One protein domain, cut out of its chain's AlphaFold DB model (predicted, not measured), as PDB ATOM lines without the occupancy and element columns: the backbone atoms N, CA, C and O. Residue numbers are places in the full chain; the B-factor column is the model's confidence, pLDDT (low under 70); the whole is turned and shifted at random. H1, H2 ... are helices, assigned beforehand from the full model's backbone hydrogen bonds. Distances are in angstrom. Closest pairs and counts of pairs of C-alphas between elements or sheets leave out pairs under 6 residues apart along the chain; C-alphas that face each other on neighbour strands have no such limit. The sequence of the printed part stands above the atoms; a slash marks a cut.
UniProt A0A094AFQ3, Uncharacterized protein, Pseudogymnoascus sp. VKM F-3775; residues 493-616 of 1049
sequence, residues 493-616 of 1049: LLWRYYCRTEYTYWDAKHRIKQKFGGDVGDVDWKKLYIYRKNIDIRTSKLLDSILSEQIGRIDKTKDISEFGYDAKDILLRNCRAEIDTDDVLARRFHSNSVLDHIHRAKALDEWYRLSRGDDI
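What this domain is: This is residues 493 to 616 of the 1049 residues of an uncharacterized protein of Pseudogymnoascus sp. VKM F-3775 (UniProt A0A094AFQ3). The longest helix, H6, and the long H3 meet near one end of each as a V, and H4 and H5 each pack on both. H1 packs on the far end of H3, and residues 608 to 613 stick out. The printed part has 124 residues with six named helices, H1 to H6, no named strand: all helix. It is only just compact, close to loose, with a radius of gyration of the C-alphas of 16.3 A, spanning 46 by 42 by 23 A.

How they stand to each other: H6, residues 584 to 611, forms a hairpin with H5, residues 564 to 575; the closest C-alphas, of Cys 575 and Arg 588, are 4.1 A apart. H3, residues 525 to 548, the hub, touches H6 with residues 543 to 547 alone, at a steep tilt of 59 degrees; closest are C-alphas 547 and 586, 6.6 A. H4, residues 553 to 562, forms a hairpin with H3, closest at C-alphas 546 and 553, 5.6 A. H1, residues 493 to 502, touches H3, closest at C-alphas 495 and 525, 5.3 A; H2, residues 512 to 515, touches no helix. Every O i to N i+4 pair is within hydrogen-bond range in H1, H3, H4 and H6, and 5 of 8 in H5.

Where its parts are: H6 measures 40.1 A and H3 34.6 A. H1 begins at C-alpha 493 (172.301, 124.450, 125.288); H6 ends at C-alpha 611 (150.833, 103.260, 154.076).

The domain as a whole: The C-alphas farthest apart, of Asp 580 and Gly 613, are 49.5 A apart. The printed part has no cut and no long link, and no printed residue is under 70 in pLDDT.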
ATOM      1  N   LEU A 493     172.046 123.516 124.186       91.06
ATOM      2  CA  LEU A 493     172.301 124.450 125.288       91.06
ATOM      3  C   LEU A 493     171.253 125.567 125.366       91.06
ATOM      4  O   LEU A 493     170.793 125.895 126.462       91.06
ATOM      5  N   LEU A 494     170.822 126.089 124.215       91.44
ATOM      6  CA  LEU A 494     169.787 127.116 124.136       91.44
ATOM      7  C   LEU A 494     168.440 126.575 124.638       91.44
ATOM      8  O   LEU A 494     167.772 127.200 125.462       91.44
ATOM      9  N   TRP A 495     168.064 125.366 124.218       93.81
ATOM     10  CA  TRP A 495     166.816 124.733 124.656       93.81
ATOM     11  C   TRP A 495     166.838 124.326 126.132       93.81
ATOM     12  O   TRP A 495     165.810 124.425 126.810       93.81
ATOM     13  N   ARG A 496     168.000 123.923 126.666       94.44
ATOM     14  CA  ARG A 496     168.199 123.716 128.110       94.44
ATOM     15  C   ARG A 496     167.993 125.013 128.885       94.44
ATOM     16  O   ARG A 496     167.378 124.983 129.951       94.44
ATOM     17  N   TYR A 497     168.491 126.131 128.361       93.31
ATOM     18  CA  TYR A 497     168.278 127.448 128.950       93.31
ATOM     19  C   TYR A 497     166.805 127.842 128.941       93.31
ATOM     20  O   TYR A 497     166.280 128.129 130.012       93.31
ATOM     21  N   TYR A 498     166.106 127.729 127.808       93.69
ATOM     22  CA  TYR A 498     164.669 128.010 127.749       93.69
ATOM     23  C   TYR A 498     163.863 127.147 128.725       93.69
ATOM     24  O   TYR A 498     163.000 127.661 129.429       93.69
ATOM     25  N   CYS A 499     164.184 125.854 128.853       94.06
ATOM     26  CA  CYS A 499     163.566 124.998 129.872       94.06
ATOM     27  C   CYS A 499     163.786 125.517 131.303       94.06
ATOM     28  O   CYS A 499     162.925 125.338 132.158       94.06
ATOM     29  N   ARG A 500     164.947 126.115 131.582       93.12
ATOM     30  CA  ARG A 500     165.324 126.602 132.913       93.12
ATOM     31  C   ARG A 500     164.738 127.977 133.233       93.12
ATOM     32  O   ARG A 500     164.504 128.253 134.404       93.12
ATOM     33  N   THR A 501     164.552 128.836 132.234       90.81
ATOM     34  CA  THR A 501     164.081 130.214 132.434       90.81
ATOM     35  C   THR A 501     162.572 130.367 132.302       90.81
ATOM     36  O   THR A 501     161.998 131.179 133.018       90.81
ATOM     37  N   GLU A 502     161.923 129.602 131.419       91.06
ATOM     38  CA  GLU A 502     160.475 129.718 131.169       91.06
ATOM     39  C   GLU A 502     159.619 128.946 132.185       91.06
ATOM     40  O   GLU A 502     158.464 129.312 132.422       91.06
ATOM     41  N   TYR A 503     160.172 127.887 132.790       94.94
ATOM     42  CA  TYR A 503     159.439 126.975 133.674       94.94
ATOM     43  C   TYR A 503     160.092 126.860 135.045       94.94
ATOM     44  O   TYR A 503     161.254 126.459 135.165       94.94
ATOM     45  N   THR A 504     159.307 127.135 136.085       93.25
ATOM     46  CA  THR A 504     159.740 126.969 137.478       93.25
ATOM     47  C   THR A 504     159.395 125.572 137.977       93.25
ATOM     48  O   THR A 504     160.192 124.940 138.676       93.25
ATOM     49  N   TYR A 505     158.224 125.063 137.584       94.38
ATOM     50  CA  TYR A 505     157.675 123.815 138.093       94.38
ATOM     51  C   TYR A 505     157.703 122.708 137.038       94.38
ATOM     52  O   TYR A 505     157.384 122.889 135.859       94.38
ATOM     53  N   TRP A 506     158.100 121.526 137.502       94.56
ATOM     54  CA  TRP A 506     158.211 120.317 136.700       94.56
ATOM     55  C   TRP A 506     157.639 119.149 137.477       94.56
ATOM     56  O   TRP A 506     157.927 118.985 138.667       94.56
ATOM     57  N   ASP A 507     156.869 118.306 136.800       95.25
ATOM     58  CA  ASP A 507     156.392 117.085 137.425       95.25
ATOM     59  C   ASP A 507     157.537 116.092 137.713       95.25
ATOM     60  O   ASP A 507     158.537 116.012 136.987       95.25
ATOM     61  N   ALA A 508     157.397 115.319 138.796       90.69
ATOM     62  CA  ALA A 508     158.424 114.411 139.305       90.69
ATOM     63  C   ALA A 508     158.872 113.371 138.263       90.69
ATOM     64  O   ALA A 508     160.045 112.980 138.251       90.69
ATOM     65  N   LYS A 509     157.980 112.992 137.335       92.88
ATOM     66  CA  LYS A 509     158.275 112.080 136.214       92.88
ATOM     67  C   LYS A 509     159.470 112.525 135.360       92.88
ATOM     68  O   LYS A 509     160.147 111.688 134.766       92.88
ATOM     69  N   HIS A 510     159.780 113.825 135.324       93.50
ATOM     70  CA  HIS A 510     160.880 114.359 134.514       93.50
ATOM     71  C   HIS A 510     162.253 114.250 135.166       93.50
ATOM     72  O   HIS A 510     163.246 114.363 134.444       93.50
ATOM     73  N   ARG A 511     162.324 114.087 136.497       93.00
ATOM     74  CA  ARG A 511     163.573 114.150 137.286       93.00
ATOM     75  C   ARG A 511     164.441 115.362 136.909       93.00
ATOM     76  O   ARG A 511     165.653 115.256 136.735       93.00
ATOM     77  N   ILE A 512     163.811 116.532 136.757       93.38
ATOM     78  CA  ILE A 512     164.430 117.691 136.095       93.38
ATOM     79  C   ILE A 512     165.710 118.185 136.788       93.38
ATOM     80  O   ILE A 512     166.661 118.560 136.109       93.38
ATOM     81  N   LYS A 513     165.778 118.122 138.130       89.69
ATOM     82  CA  LYS A 513     166.976 118.509 138.898       89.69
ATOM     83  C   LYS A 513     168.201 117.680 138.470       89.69
ATOM     84  O   LYS A 513     169.278 118.241 138.310       89.69
ATOM     85  N   GLN A 514     168.026 116.379 138.210       91.94
ATOM     86  CA  GLN A 514     169.096 115.495 137.721       91.94
ATOM     87  C   GLN A 514     169.487 115.843 136.282       91.94
ATOM     88  O   GLN A 514     170.666 116.024 135.999       91.94
ATOM     89  N   LYS A 515     168.504 116.041 135.393       94.31
ATOM     90  CA  LYS A 515     168.749 116.462 134.000       94.31
ATOM     91  C   LYS A 515     169.519 117.782 133.919       94.31
ATOM     92  O   LYS A 515     170.414 117.936 133.100       94.31
ATOM     93  N   PHE A 516     169.205 118.737 134.793       93.50
ATOM     94  CA  PHE A 516     169.929 120.004 134.880       93.50
ATOM     95  C   PHE A 516     171.321 119.897 135.504       93.50
ATOM     96  O   PHE A 516     172.063 120.871 135.380       93.50
ATOM     97  N   GLY A 517     171.662 118.794 136.170       90.38
ATOM     98  CA  GLY A 517     173.006 118.519 136.683       90.38
ATOM     99  C   GLY A 517     173.861 117.655 135.750       90.38
ATOM    100  O   GLY A 517     175.075 117.659 135.901       90.38
ATOM    101  N   GLY A 518     173.242 116.945 134.801       91.75
ATOM    102  CA  GLY A 518     173.923 116.069 133.845       91.75
ATOM    103  C   GLY A 518     174.404 116.758 132.564       91.75
ATOM    104  O   GLY A 518     174.284 117.987 132.388       91.75
ATOM    105  N   ASP A 519     174.923 115.930 131.656       91.19
ATOM    106  CA  ASP A 519     175.458 116.352 130.367       91.19
ATOM    107  C   ASP A 519     174.347 116.817 129.422       91.19
ATOM    108  O   ASP A 519     173.215 116.332 129.424       91.19
ATOM    109  N   VAL A 520     174.656 117.829 128.608       90.00
ATOM    110  CA  VAL A 520     173.651 118.485 127.756       90.00
ATOM    111  C   VAL A 520     173.112 117.527 126.692       90.00
ATOM    112  O   VAL A 520     171.920 117.579 126.398       90.00
ATOM    113  N   GLY A 521     173.971 116.663 126.140       88.88
ATOM    114  CA  GLY A 521     173.629 115.729 125.063       88.88
ATOM    115  C   GLY A 521     172.725 114.566 125.484       88.88
ATOM    116  O   GLY A 521     172.089 113.964 124.624       88.88
ATOM    117  N   ASP A 522     172.609 114.287 126.785       92.31
ATOM    118  CA  ASP A 522     171.813 113.165 127.308       92.31
ATOM    119  C   ASP A 522     170.300 113.408 127.220       92.31
ATOM    120  O   ASP A 522     169.490 112.490 127.378       92.31
ATOM    121  N   VAL A 523     169.892 114.661 127.009       93.69
ATOM    122  CA  VAL A 523     168.494 115.079 127.036       93.69
ATOM    123  C   VAL A 523     168.157 115.817 125.751       93.69
ATOM    124  O   VAL A 523     168.770 116.822 125.404       93.69
ATOM    125  N   ASP A 524     167.092 115.378 125.084       94.81
ATOM    126  CA  ASP A 524     166.469 116.142 124.004       94.81
ATOM    127  C   ASP A 524     165.679 117.327 124.596       94.81
ATOM    128  O   ASP A 524     164.468 117.262 124.843       94.81
ATOM    129  N   TRP A 525     166.405 118.408 124.894       94.06
ATOM    130  CA  TRP A 525     165.874 119.609 125.542       94.06
ATOM    131  C   TRP A 525     164.778 120.285 124.728       94.06
ATOM    132  O   TRP A 525     163.804 120.779 125.293       94.06
ATOM    133  N   LYS A 526     164.896 120.273 123.400       91.75
ATOM    134  CA  LYS A 526     163.897 120.876 122.524       91.75
ATOM    135  C   LYS A 526     162.592 120.095 122.559       91.75
ATOM    136  O   LYS A 526     161.525 120.690 122.713       91.75
ATOM    137  N   LYS A 527     162.652 118.765 122.462       94.00
ATOM    138  CA  LYS A 527     161.460 117.917 122.580       94.00
ATOM    139  C   LYS A 527     160.807 118.056 123.951       94.00
ATOM    140  O   LYS A 527     159.580 118.120 124.031       94.00
ATOM    141  N   LEU A 528     161.608 118.156 125.013       94.75
ATOM    142  CA  LEU A 528     161.112 118.400 126.366       94.75
ATOM    143  C   LEU A 528     160.417 119.768 126.490       94.75
ATOM    144  O   LEU A 528     159.328 119.849 127.059       94.75
ATOM    145  N   TYR A 529     160.994 120.820 125.904       94.25
ATOM    146  CA  TYR A 529     160.381 122.148 125.854       94.25
ATOM    147  C   TYR A 529     159.050 122.132 125.092       94.25
ATOM    148  O   TYR A 529     158.047 122.642 125.584       94.25
ATOM    149  N   ILE A 530     159.014 121.506 123.907       92.38
ATOM    150  CA  ILE A 530     157.792 121.374 123.095       92.38
ATOM    151  C   ILE A 530     156.707 120.630 123.876       92.38
ATOM    152  O   ILE A 530     155.548 121.041 123.866       92.38
ATOM    153  N   TYR A 531     157.073 119.558 124.584       95.44
ATOM    154  CA  TYR A 531     156.151 118.841 125.461       95.44
ATOM    155  C   TYR A 531     155.542 119.771 126.518       95.44
ATOM    156  O   TYR A 531     154.317 119.824 126.640       95.44
ATOM    157  N   ARG A 532     156.366 120.558 127.227       95.69
ATOM    158  CA  ARG A 532     155.868 121.514 128.229       95.69
ATOM    159  C   ARG A 532     154.996 122.603 127.617       95.69
ATOM    160  O   ARG A 532     153.919 122.849 128.145       95.69
ATOM    161  N   LYS A 533     155.383 123.167 126.471       94.62
ATOM    162  CA  LYS A 533     154.586 124.188 125.775       94.62
ATOM    163  C   LYS A 533     153.220 123.648 125.340       94.62
ATOM    164  O   LYS A 533     152.218 124.352 125.421       94.62
ATOM    165  N   ASN A 534     153.158 122.390 124.901       96.50
ATOM    166  CA  ASN A 534     151.895 121.740 124.551       96.50
ATOM    167  C   ASN A 534     150.987 121.536 125.770       96.50
ATOM    168  O   ASN A 534     149.770 121.679 125.636       96.50
ATOM    169  N   ILE A 535     151.560 121.224 126.939       97.12
ATOM    170  CA  ILE A 535     150.812 121.190 128.201       97.12
ATOM    171  C   ILE A 535     150.264 122.577 128.513       97.12
ATOM    172  O   ILE A 535     149.063 122.691 128.702       97.12
ATOM    173  N   ASP A 536     151.081 123.629 128.451       96.56
ATOM    174  CA  ASP A 536     150.624 124.994 128.732       96.56
ATOM    175  C   ASP A 536     149.429 125.409 127.856       96.56
ATOM    176  O   ASP A 536     148.442 125.968 128.346       96.56
ATOM    177  N   ILE A 537     149.490 125.087 126.557       97.00
ATOM    178  CA  ILE A 537     148.401 125.342 125.603       97.00
ATOM    179  C   ILE A 537     147.145 124.549 125.984       97.00
ATOM    180  O   ILE A 537     146.042 125.092 125.933       97.00
ATOM    181  N   ARG A 538     147.281 123.266 126.344       98.19
ATOM    182  CA  ARG A 538     146.141 122.425 126.745       98.19
ATOM    183  C   ARG A 538     145.534 122.875 128.068       98.19
ATOM    184  O   ARG A 538     144.318 123.004 128.130       98.19
ATOM    185  N   THR A 539     146.353 123.161 129.076       98.25
ATOM    186  CA  THR A 539     145.913 123.685 130.372       98.25
ATOM    187  C   THR A 539     145.133 124.980 130.192       98.25
ATOM    188  O   THR A 539     144.035 125.091 130.725       98.25
ATOM    189  N   SER A 540     145.642 125.920 129.386       97.44
ATOM    190  CA  SER A 540     144.948 127.187 129.118       97.44
ATOM    191  C   SER A 540     143.598 126.956 128.431       97.44
ATOM    192  O   SER A 540     142.584 127.467 128.889       97.44
ATOM    193  N   LYS A 541     143.551 126.103 127.395       97.38
ATOM    194  CA  LYS A 541     142.301 125.768 126.688       97.38
ATOM    195  C   LYS A 541     141.257 125.103 127.587       97.38
ATOM    196  O   LYS A 541     140.081 125.438 127.499       97.38
ATOM    197  N   LEU A 542     141.674 124.146 128.417       97.44
ATOM    198  CA  LEU A 542     140.778 123.463 129.352       97.44
ATOM    199  C   LEU A 542     140.274 124.428 130.428       97.44
ATOM    200  O   LEU A 542     139.083 124.429 130.722       97.44
ATOM    201  N   LEU A 543     141.150 125.285 130.962       96.19
ATOM    202  CA  LEU A 543     140.774 126.308 131.933       96.19
ATOM    203  C   LEU A 543     139.772 127.304 131.337       96.19
ATOM    204  O   LEU A 543     138.725 127.525 131.934       96.19
ATOM    205  N   ASP A 544     140.034 127.845 130.147       94.25
ATOM    206  CA  ASP A 544     139.100 128.759 129.480       94.25
ATOM    207  C   ASP A 544     137.746 128.075 129.202       94.25
ATOM    208  O   ASP A 544     136.698 128.700 129.351       94.25
ATOM    209  N   SER A 545     137.743 126.768 128.905       92.62
ATOM    210  CA  SER A 545     136.514 125.972 128.763       92.62
ATOM    211  C   SER A 545     135.766 125.736 130.086       92.62
ATOM    212  O   SER A 545     134.538 125.646 130.087       92.62
ATOM    213  N   ILE A 546     136.472 125.630 131.220       92.19
ATOM    214  CA  ILE A 546     135.864 125.579 132.566       92.19
ATOM    215  C   ILE A 546     135.220 126.930 132.908       92.19
ATOM    216  O   ILE A 546     134.155 126.975 133.530       92.19
ATOM    217  N   LEU A 547     135.860 128.029 132.502       90.88
ATOM    218  CA  LEU A 547     135.374 129.386 132.743       90.88
ATOM    219  C   LEU A 547     134.140 129.711 131.903       90.88
ATOM    220  O   LEU A 547     133.229 130.359 132.417       90.88
ATOM    221  N   SER A 548     134.091 129.251 130.650       86.31
ATOM    222  CA  SER A 548     133.003 129.562 129.719       86.31
ATOM    223  C   SER A 548     131.730 128.739 129.927       86.31
ATOM    224  O   SER A 548     130.648 129.230 129.617       86.31
ATOM    225  N   GLU A 549     131.839 127.496 130.408       82.50
ATOM    226  CA  GLU A 549     130.720 126.549 130.514       82.50
ATOM    227  C   GLU A 549     130.678 125.870 131.886       82.50
ATOM    228  O   GLU A 549     131.715 125.562 132.484       82.50
ATOM    229  N   GLN A 550     129.473 125.568 132.373       84.00
ATOM    230  CA  GLN A 550     129.298 124.798 133.609       84.00
ATOM    231  C   GLN A 550     129.312 123.283 133.417       84.00
ATOM    232  O   GLN A 550     129.310 122.556 134.405       84.00
ATOM    233  N   ILE A 551     129.342 122.809 132.170       88.25
ATOM    234  CA  ILE A 551     129.221 121.391 131.835       88.25
ATOM    235  C   ILE A 551     130.602 120.730 131.778       88.25
ATOM    236  O   ILE A 551     131.539 121.263 131.168       88.25
ATOM    237  N   GLY A 552     130.714 119.543 132.374       90.00
ATOM    238  CA  GLY A 552     131.900 118.690 132.287       90.00
ATOM    239  C   GLY A 552     133.130 119.286 132.972       90.00
ATOM    240  O   GLY A 552     134.256 119.054 132.526       90.00
ATOM    241  N   ARG A 553     132.948 120.110 134.011       91.56
ATOM    242  CA  ARG A 553     134.066 120.725 134.738       91.56
ATOM    243  C   ARG A 553     134.901 119.676 135.461       91.56
ATOM    244  O   ARG A 553     136.119 119.860 135.546       91.56
ATOM    245  N   ILE A 554     134.273 118.598 135.944       92.38
ATOM    246  CA  ILE A 554     134.937 117.489 136.646       92.38
ATOM    247  C   ILE A 554     136.000 116.855 135.756       92.38
ATOM    248  O   ILE A 554     137.175 116.837 136.127       92.38
ATOM    249  N   ASP A 555     135.618 116.431 134.554       92.44
ATOM    250  CA  ASP A 555     136.538 115.778 133.621       92.44
ATOM    251  C   ASP A 555     137.600 116.751 133.090       92.44
ATOM    252  O   ASP A 555     138.784 116.423 133.089       92.44
ATOM    253  N   LYS A 556     137.227 117.996 132.757       95.12
ATOM    254  CA  LYS A 556     138.196 119.027 132.328       95.12
ATOM    255  C   LYS A 556     139.269 119.288 133.395       95.12
ATOM    256  O   LYS A 556     140.441 119.476 133.075       95.12
ATOM    257  N   THR A 557     138.882 119.305 134.671       95.06
ATOM    258  CA  THR A 557     139.818 119.484 135.793       95.06
ATOM    259  C   THR A 557     140.692 118.257 135.990       95.06
ATOM    260  O   THR A 557     141.898 118.403 136.197       95.06
ATOM    261  N   LYS A 558     140.106 117.061 135.881       93.81
ATOM    262  CA  LYS A 558     140.848 115.802 135.912       93.81
ATOM    263  C   LYS A 558     141.931 115.791 134.829       93.81
ATOM    264  O   LYS A 558     143.090 115.556 135.161       93.81
ATOM    265  N   ASP A 559     141.600 116.151 133.593       95.62
ATOM    266  CA  ASP A 559     142.550 116.206 132.474       95.62
ATOM    267  C   ASP A 559     143.724 117.163 132.751       95.62
ATOM    268  O   ASP A 559     144.877 116.845 132.456       95.62
ATOM    269  N   ILE A 560     143.465 118.332 133.357       97.50
ATOM    270  CA  ILE A 560     144.544 119.241 133.782       97.50
ATOM    271  C   ILE A 560     145.384 118.594 134.890       97.50
ATOM    272  O   ILE A 560     146.613 118.709 134.883       97.50
ATOM    273  N   SER A 561     144.736 117.921 135.842       94.75
ATOM    274  CA  SER A 561     145.402 117.319 136.995       94.75
ATOM    275  C   SER A 561     146.368 116.195 136.618       94.75
ATOM    276  O   SER A 561     147.426 116.070 137.234       94.75
ATOM    277  N   GLU A 562     146.073 115.453 135.546       94.75
ATOM    278  CA  GLU A 562     146.934 114.395 135.001       94.75
ATOM    279  C   GLU A 562     148.270 114.939 134.459       94.75
ATOM    280  O   GLU A 562     149.273 114.219 134.398       94.75
ATOM    281  N   PHE A 563     148.343 116.230 134.113       97.06
ATOM    282  CA  PHE A 563     149.618 116.872 133.783       97.06
ATOM    283  C   PHE A 563     150.513 117.070 135.017       97.06
ATOM    284  O   PHE A 563     151.734 117.205 134.874       97.06
ATOM    285  N   GLY A 564     149.940 117.046 136.222       95.88
ATOM    286  CA  GLY A 564     150.645 117.258 137.480       95.88
ATOM    287  C   GLY A 564     151.251 118.658 137.560       95.88
ATOM    288  O   GLY A 564     150.659 119.647 137.130       95.88
ATOM    289  N   TYR A 565     152.473 118.762 138.088       96.44
ATOM    290  CA  TYR A 565     153.144 120.066 138.223       96.44
ATOM    291  C   TYR A 565     153.629 120.678 136.912       96.44
ATOM    292  O   TYR A 565     154.023 121.841 136.914       96.44
ATOM    293  N   ASP A 566     153.510 119.972 135.787       97.31
ATOM    294  CA  ASP A 566     153.693 120.610 134.485       97.31
ATOM    295  C   ASP A 566     152.584 121.664 134.228       97.31
ATOM    296  O   ASP A 566     152.823 122.671 133.574       97.31
ATOM    297  N   ALA A 567     151.384 121.535 134.804       98.00
ATOM    298  CA  ALA A 567     150.347 122.570 134.674       98.00
ATOM    299  C   ALA A 567     150.534 123.767 135.636       98.00
ATOM    300  O   ALA A 567     149.902 124.810 135.455       98.00
ATOM    301  N   LYS A 568     151.387 123.637 136.664       97.31
ATOM    302  CA  LYS A 568     151.433 124.555 137.819       97.31
ATOM    303  C   LYS A 568     151.832 125.984 137.445       97.31
ATOM    304  O   LYS A 568     151.204 126.913 137.939       97.31
ATOM    305  N   ASP A 569     152.809 126.179 136.555       96.50
ATOM    306  CA  ASP A 569     153.227 127.523 136.117       96.50
ATOM    307  C   ASP A 569     152.058 128.311 135.487       96.50
ATOM    308  O   ASP A 569     151.830 129.471 135.831       96.50
ATOM    309  N   ILE A 570     151.274 127.674 134.607       97.69
ATOM    310  CA  ILE A 570     150.106 128.300 133.969       97.69
ATOM    311  C   ILE A 570     148.985 128.551 134.972       97.69
ATOM    312  O   ILE A 570     148.395 129.634 134.960       97.69
ATOM    313  N   LEU A 571     148.704 127.592 135.854       98.06
ATOM    314  CA  LEU A 571     147.688 127.766 136.890       98.06
ATOM    315  C   LEU A 571     148.044 128.934 137.813       98.06
ATOM    316  O   LEU A 571     147.212 129.810 138.004       98.06
ATOM    317  N   LEU A 572     149.292 129.031 138.288       97.25
ATOM    318  CA  LEU A 572     149.748 130.134 139.142       97.25
ATOM    319  C   LEU A 572     149.653 131.500 138.454       97.25
ATOM    320  O   LEU A 572     149.246 132.470 139.093       97.25
ATOM    321  N   ARG A 573     149.988 131.590 137.158       95.94
ATOM    322  CA  ARG A 573     149.801 132.828 136.377       95.94
ATOM    323  C   ARG A 573     148.331 133.261 136.375       95.94
ATOM    324  O   ARG A 573     148.053 134.438 136.567       95.94
ATOM    325  N   ASN A 574     147.395 132.322 136.233       96.69
ATOM    326  CA  ASN A 574     145.958 132.615 136.246       96.69
ATOM    327  C   ASN A 574     145.391 132.838 137.666       96.69
ATOM    328  O   ASN A 574     144.524 133.692 137.840       96.69
ATOM    329  N   CYS A 575     145.914 132.165 138.700       94.81
ATOM    330  CA  CYS A 575     145.613 132.461 140.111       94.81
ATOM    331  C   CYS A 575     145.990 133.900 140.488       94.81
ATOM    332  O   CYS A 575     145.382 134.493 141.377       94.81
ATOM    333  N   ARG A 576     146.984 134.464 139.794       94.00
ATOM    334  CA  ARG A 576     147.502 135.821 139.994       94.00
ATOM    335  C   ARG A 576     147.131 136.771 138.851       94.00
ATOM    336  O   ARG A 576     147.787 137.796 138.697       94.00
ATOM    337  N   ALA A 577     146.091 136.444 138.075       93.50
ATOM    338  CA  ALA A 577     145.595 137.289 136.986       93.50
ATOM    339  C   ALA A 577     145.352 138.726 137.468       93.50
ATOM    340  O   ALA A 577     144.909 138.918 138.602       93.50
ATOM    341  N   GLU A 578     145.645 139.721 136.637       91.69
ATOM    342  CA  GLU A 578     145.549 141.141 136.990       91.69
ATOM    343  C   GLU A 578     144.095 141.571 137.272       91.69
ATOM    344  O   GLU A 578     143.139 140.931 136.837       91.69
ATOM    345  N   ILE A 579     143.912 142.629 138.071       85.94
ATOM    346  CA  ILE A 579     142.584 143.062 138.562       85.94
ATOM    347  C   ILE A 579     141.672 143.548 137.420       85.94
ATOM    348  O   ILE A 579     140.451 143.487 137.538       85.94
ATOM    349  N   ASP A 580     142.258 144.011 136.322       87.69
ATOM    350  CA  ASP A 580     141.588 144.488 135.108       87.69
ATOM    351  C   ASP A 580     141.116 143.359 134.173       87.69
ATOM    352  O   ASP A 580     140.356 143.614 133.237       87.69
ATOM    353  N   THR A 581     141.514 142.111 134.438       91.12
ATOM    354  CA  THR A 581     141.049 140.945 133.679       91.12
ATOM    355  C   THR A 581     139.523 140.804 133.815       91.12
ATOM    356  O   THR A 581     138.984 140.799 134.922       91.12
ATOM    357  N   ASP A 582     138.804 140.657 132.693       90.12
ATOM    358  CA  ASP A 582     137.325 140.641 132.669       90.12
ATOM    359  C   ASP A 582     136.708 139.537 133.548       90.12
ATOM    360  O   ASP A 582     135.688 139.745 134.206       90.12
ATOM    361  N   ASP A 583     137.353 138.372 133.606       92.56
ATOM    362  CA  ASP A 583     136.929 137.209 134.384       92.56
ATOM    363  C   ASP A 583     137.800 136.958 135.624       92.56
ATOM    364  O   ASP A 583     137.866 135.826 136.103       92.56
ATOM    365  N   VAL A 584     138.453 137.995 136.171       92.69
ATOM    366  CA  VAL A 584     139.454 137.876 137.246       92.69
ATOM    367  C   VAL A 584     139.018 136.998 138.426       92.69
ATOM    368  O   VAL A 584     139.798 136.157 138.871       92.69
ATOM    369  N   LEU A 585     137.793 137.130 138.941       92.62
ATOM    370  CA  LEU A 585     137.340 136.331 140.086       92.62
ATOM    371  C   LEU A 585     137.183 134.859 139.697       92.62
ATOM    372  O   LEU A 585     137.709 133.988 140.391       92.62
ATOM    373  N   ALA A 586     136.511 134.584 138.577       92.75
ATOM    374  CA  ALA A 586     136.305 133.226 138.088       92.75
ATOM    375  C   ALA A 586     137.630 132.551 137.723       92.75
ATOM    376  O   ALA A 586     137.903 131.431 138.159       92.75
ATOM    377  N   ARG A 587     138.494 133.258 136.990       94.50
ATOM    378  CA  ARG A 587     139.818 132.791 136.576       94.50
ATOM    379  C   ARG A 587     140.682 132.439 137.773       94.50
ATOM    380  O   ARG A 587     141.224 131.333 137.816       94.50
ATOM    381  N   ARG A 588     140.760 133.317 138.777       93.69
ATOM    382  CA  ARG A 588     141.530 133.051 139.998       93.69
ATOM    383  C   ARG A 588     140.952 131.881 140.795       93.69
ATOM    384  O   ARG A 588     141.712 131.025 141.239       93.69
ATOM    385  N   PHE A 589     139.628 131.809 140.944       92.19
ATOM    386  CA  PHE A 589     138.965 130.746 141.703       92.19
ATOM    387  C   PHE A 589     139.136 129.368 141.059       92.19
ATOM    388  O   PHE A 589     139.561 128.426 141.727       92.19
ATOM    389  N   HIS A 590     138.839 129.235 139.764       93.50
ATOM    390  CA  HIS A 590     138.929 127.949 139.076       93.50
ATOM    391  C   HIS A 590     140.380 127.489 138.916       93.50
ATOM    392  O   HIS A 590     140.657 126.309 139.115       93.50
ATOM    393  N   SER A 591     141.320 128.405 138.661       96.06
ATOM    394  CA  SER A 591     142.748 128.058 138.626       96.06
ATOM    395  C   SER A 591     143.241 127.554 139.982       96.06
ATOM    396  O   SER A 591     143.919 126.529 140.027       96.06
ATOM    397  N   ASN A 592     142.843 128.210 141.082       94.69
ATOM    398  CA  ASN A 592     143.155 127.736 142.434       94.69
ATOM    399  C   ASN A 592     142.489 126.396 142.732       94.69
ATOM    400  O   ASN A 592     143.153 125.498 143.223       94.69
ATOM    401  N   SER A 593     141.222 126.211 142.365       94.06
ATOM    402  CA  SER A 593     140.502 124.952 142.600       94.06
ATOM    403  C   SER A 593     141.167 123.761 141.898       94.06
ATOM    404  O   SER A 593     141.288 122.683 142.481       94.06
ATOM    405  N   VAL A 594     141.625 123.957 140.655       97.00
ATOM    406  CA  VAL A 594     142.369 122.942 139.892       97.00
ATOM    407  C   VAL A 594     143.750 122.703 140.511       97.00
ATOM    408  O   VAL A 594     144.175 121.557 140.645       97.00
ATOM    409  N   LEU A 595     144.447 123.766 140.923       97.38
ATOM    410  CA  LEU A 595     145.750 123.662 141.577       97.38
ATOM    411  C   LEU A 595     145.659 122.933 142.929       97.38
ATOM    412  O   LEU A 595     146.451 122.030 143.184       97.38
ATOM    413  N   ASP A 596     144.657 123.251 143.744       96.00
ATOM    414  CA  ASP A 596     144.378 122.581 145.013       96.00
ATOM    415  C   ASP A 596     144.046 121.101 144.804       96.00
ATOM    416  O   ASP A 596     144.483 120.249 145.575       96.00
ATOM    417  N   HIS A 597     143.323 120.760 143.734       97.12
ATOM    418  CA  HIS A 597     143.083 119.364 143.371       97.12
ATOM    419  C   HIS A 597     144.394 118.630 143.022       97.12
ATOM    420  O   HIS A 597     144.611 117.516 143.500       97.12
ATOM    421  N   ILE A 598     145.321 119.261 142.285       97.69
ATOM    422  CA  ILE A 598     146.666 118.702 142.023       97.69
ATOM    423  C   ILE A 598     147.459 118.531 143.325       97.69
ATOM    424  O   ILE A 598     148.129 117.512 143.517       97.69
ATOM    425  N   HIS A 599     147.396 119.514 144.222       97.88
ATOM    426  CA  HIS A 599     148.073 119.461 145.516       97.88
ATOM    427  C   HIS A 599     147.566 118.297 146.369       97.88
ATOM    428  O   HIS A 599     148.376 117.523 146.889       97.88
ATOM    429  N   ARG A 600     146.240 118.122 146.451       97.75
ATOM    430  CA  ARG A 600     145.607 116.992 147.145       97.75
ATOM    431  C   ARG A 600     145.995 115.657 146.518       97.75
ATOM    432  O   ARG A 600     146.418 114.776 147.256       97.75
ATOM    433  N   ALA A 601     145.965 115.528 145.189       96.75
ATOM    434  CA  ALA A 601     146.397 114.306 144.500       96.75
ATOM    435  C   ALA A 601     147.816 113.880 144.925       96.75
ATOM    436  O   ALA A 601     148.055 112.726 145.276       96.75
ATOM    437  N   LYS A 602     148.758 114.834 144.977       96.56
ATOM    438  CA  LYS A 602     150.140 114.567 145.408       96.56
ATOM    439  C   LYS A 602     150.254 114.209 146.891       96.56
ATOM    440  O   LYS A 602     151.063 113.354 147.244       96.56
ATOM    441  N   ALA A 603     149.473 114.856 147.754       98.19
ATOM    442  CA  ALA A 603     149.456 114.555 149.183       98.19
ATOM    443  C   ALA A 603     148.917 113.144 149.469       98.19
ATOM    444  O   ALA A 603     149.490 112.416 150.286       98.19
ATOM    445  N   LEU A 604     147.846 112.752 148.770       97.44
ATOM    446  CA  LEU A 604     147.245 111.426 148.883       97.44
ATOM    447  C   LEU A 604     148.190 110.331 148.372       97.44
ATOM    448  O   LEU A 604     148.350 109.331 149.070       97.44
ATOM    449  N   ASP A 605     148.881 110.538 147.244       95.62
ATOM    450  CA  ASP A 605     149.890 109.592 146.737       95.62
ATOM    451  C   ASP A 605     151.030 109.363 147.748       95.62
ATOM    452  O   ASP A 605     151.397 108.223 148.029       95.62
ATOM    453  N   GLU A 606     151.558 110.424 148.369       96.75
ATOM    454  CA  GLU A 606     152.619 110.302 149.380       96.75
ATOM    455  C   GLU A 606     152.155 109.550 150.636       96.75
ATOM    456  O   GLU A 606     152.868 108.668 151.124       96.75
ATOM    457  N   TRP A 607     150.948 109.827 151.146       97.25
ATOM    458  CA  TRP A 607     150.388 109.050 152.260       97.25
ATOM    459  C   TRP A 607     150.081 107.608 151.870       97.25
ATOM    460  O   TRP A 607     150.283 106.699 152.679       97.25
ATOM    461  N   TYR A 608     149.623 107.372 150.643       94.69
ATOM    462  CA  TYR A 608     149.348 106.030 150.155       94.69
ATOM    463  C   TYR A 608     150.637 105.213 150.061       94.69
ATOM    464  O   TYR A 608     150.705 104.107 150.602       94.69
ATOM    465  N   ARG A 609     151.702 105.782 149.491       94.81
ATOM    466  CA  ARG A 609     153.045 105.188 149.471       94.81
ATOM    467  C   ARG A 609     153.562 104.882 150.876       94.81
ATOM    468  O   ARG A 609     153.968 103.748 151.134       94.81
ATOM    469  N   LEU A 610     153.439 105.831 151.807       95.06
ATOM    470  CA  LEU A 610     153.786 105.625 153.217       95.06
ATOM    471  C   LEU A 610     152.991 104.466 153.853       95.06
ATOM    472  O   LEU A 610     153.563 103.653 154.576       95.06
ATOM    473  N   SER A 611     151.691 104.345 153.561       91.38
ATOM    474  CA  SER A 611     150.833 103.260 154.076       91.38
ATOM    475  C   SER A 611     151.254 101.868 153.588       91.38
ATOM    476  O   SER A 611     151.014 100.875 154.276       91.38
ATOM    477  N   ARG A 612     151.923 101.786 152.431       90.19
ATOM    478  CA  ARG A 612     152.461 100.537 151.864       90.19
ATOM    479  C   ARG A 612     153.859 100.186 152.376       90.19
ATOM    480  O   ARG A 612     154.357  99.112 152.052       90.19
ATOM    481  N   GLY A 613     154.465 101.058 153.182       90.25
ATOM    482  CA  GLY A 613     155.793 100.860 153.752       90.25
ATOM    483  C   GLY A 613     156.934 101.498 152.959       90.25
ATOM    484  O   GLY A 613     158.087 101.191 153.256       90.25
ATOM    485  N   ASP A 614     156.652 102.373 151.984       94.12
ATOM    486  CA  ASP A 614     157.700 103.183 151.356       94.12
ATOM    487  C   ASP A 614     158.359 104.085 152.422       94.12
ATOM    488  O   ASP A 614     157.679 104.653 153.284       94.12
ATOM    489  N   ASP A 615     159.682 104.255 152.348       93.44
ATOM    490  CA  ASP A 615     160.414 105.163 153.236       93.44
ATOM    491  C   ASP A 615     160.183 106.621 152.815       93.44
ATOM    492  O   ASP A 615     160.842 107.155 151.918       93.44
ATOM    493  N   ILE A 616     159.182 107.251 153.434       95.69
ATOM    494  CA  ILE A 616     158.836 108.655 153.210       95.69
ATOM    495  C   ILE A 616     159.430 109.521 154.336       95.69
ATOM    496  O   ILE A 616     159.128 109.293 155.515       95.69
TER     497      ILE A 616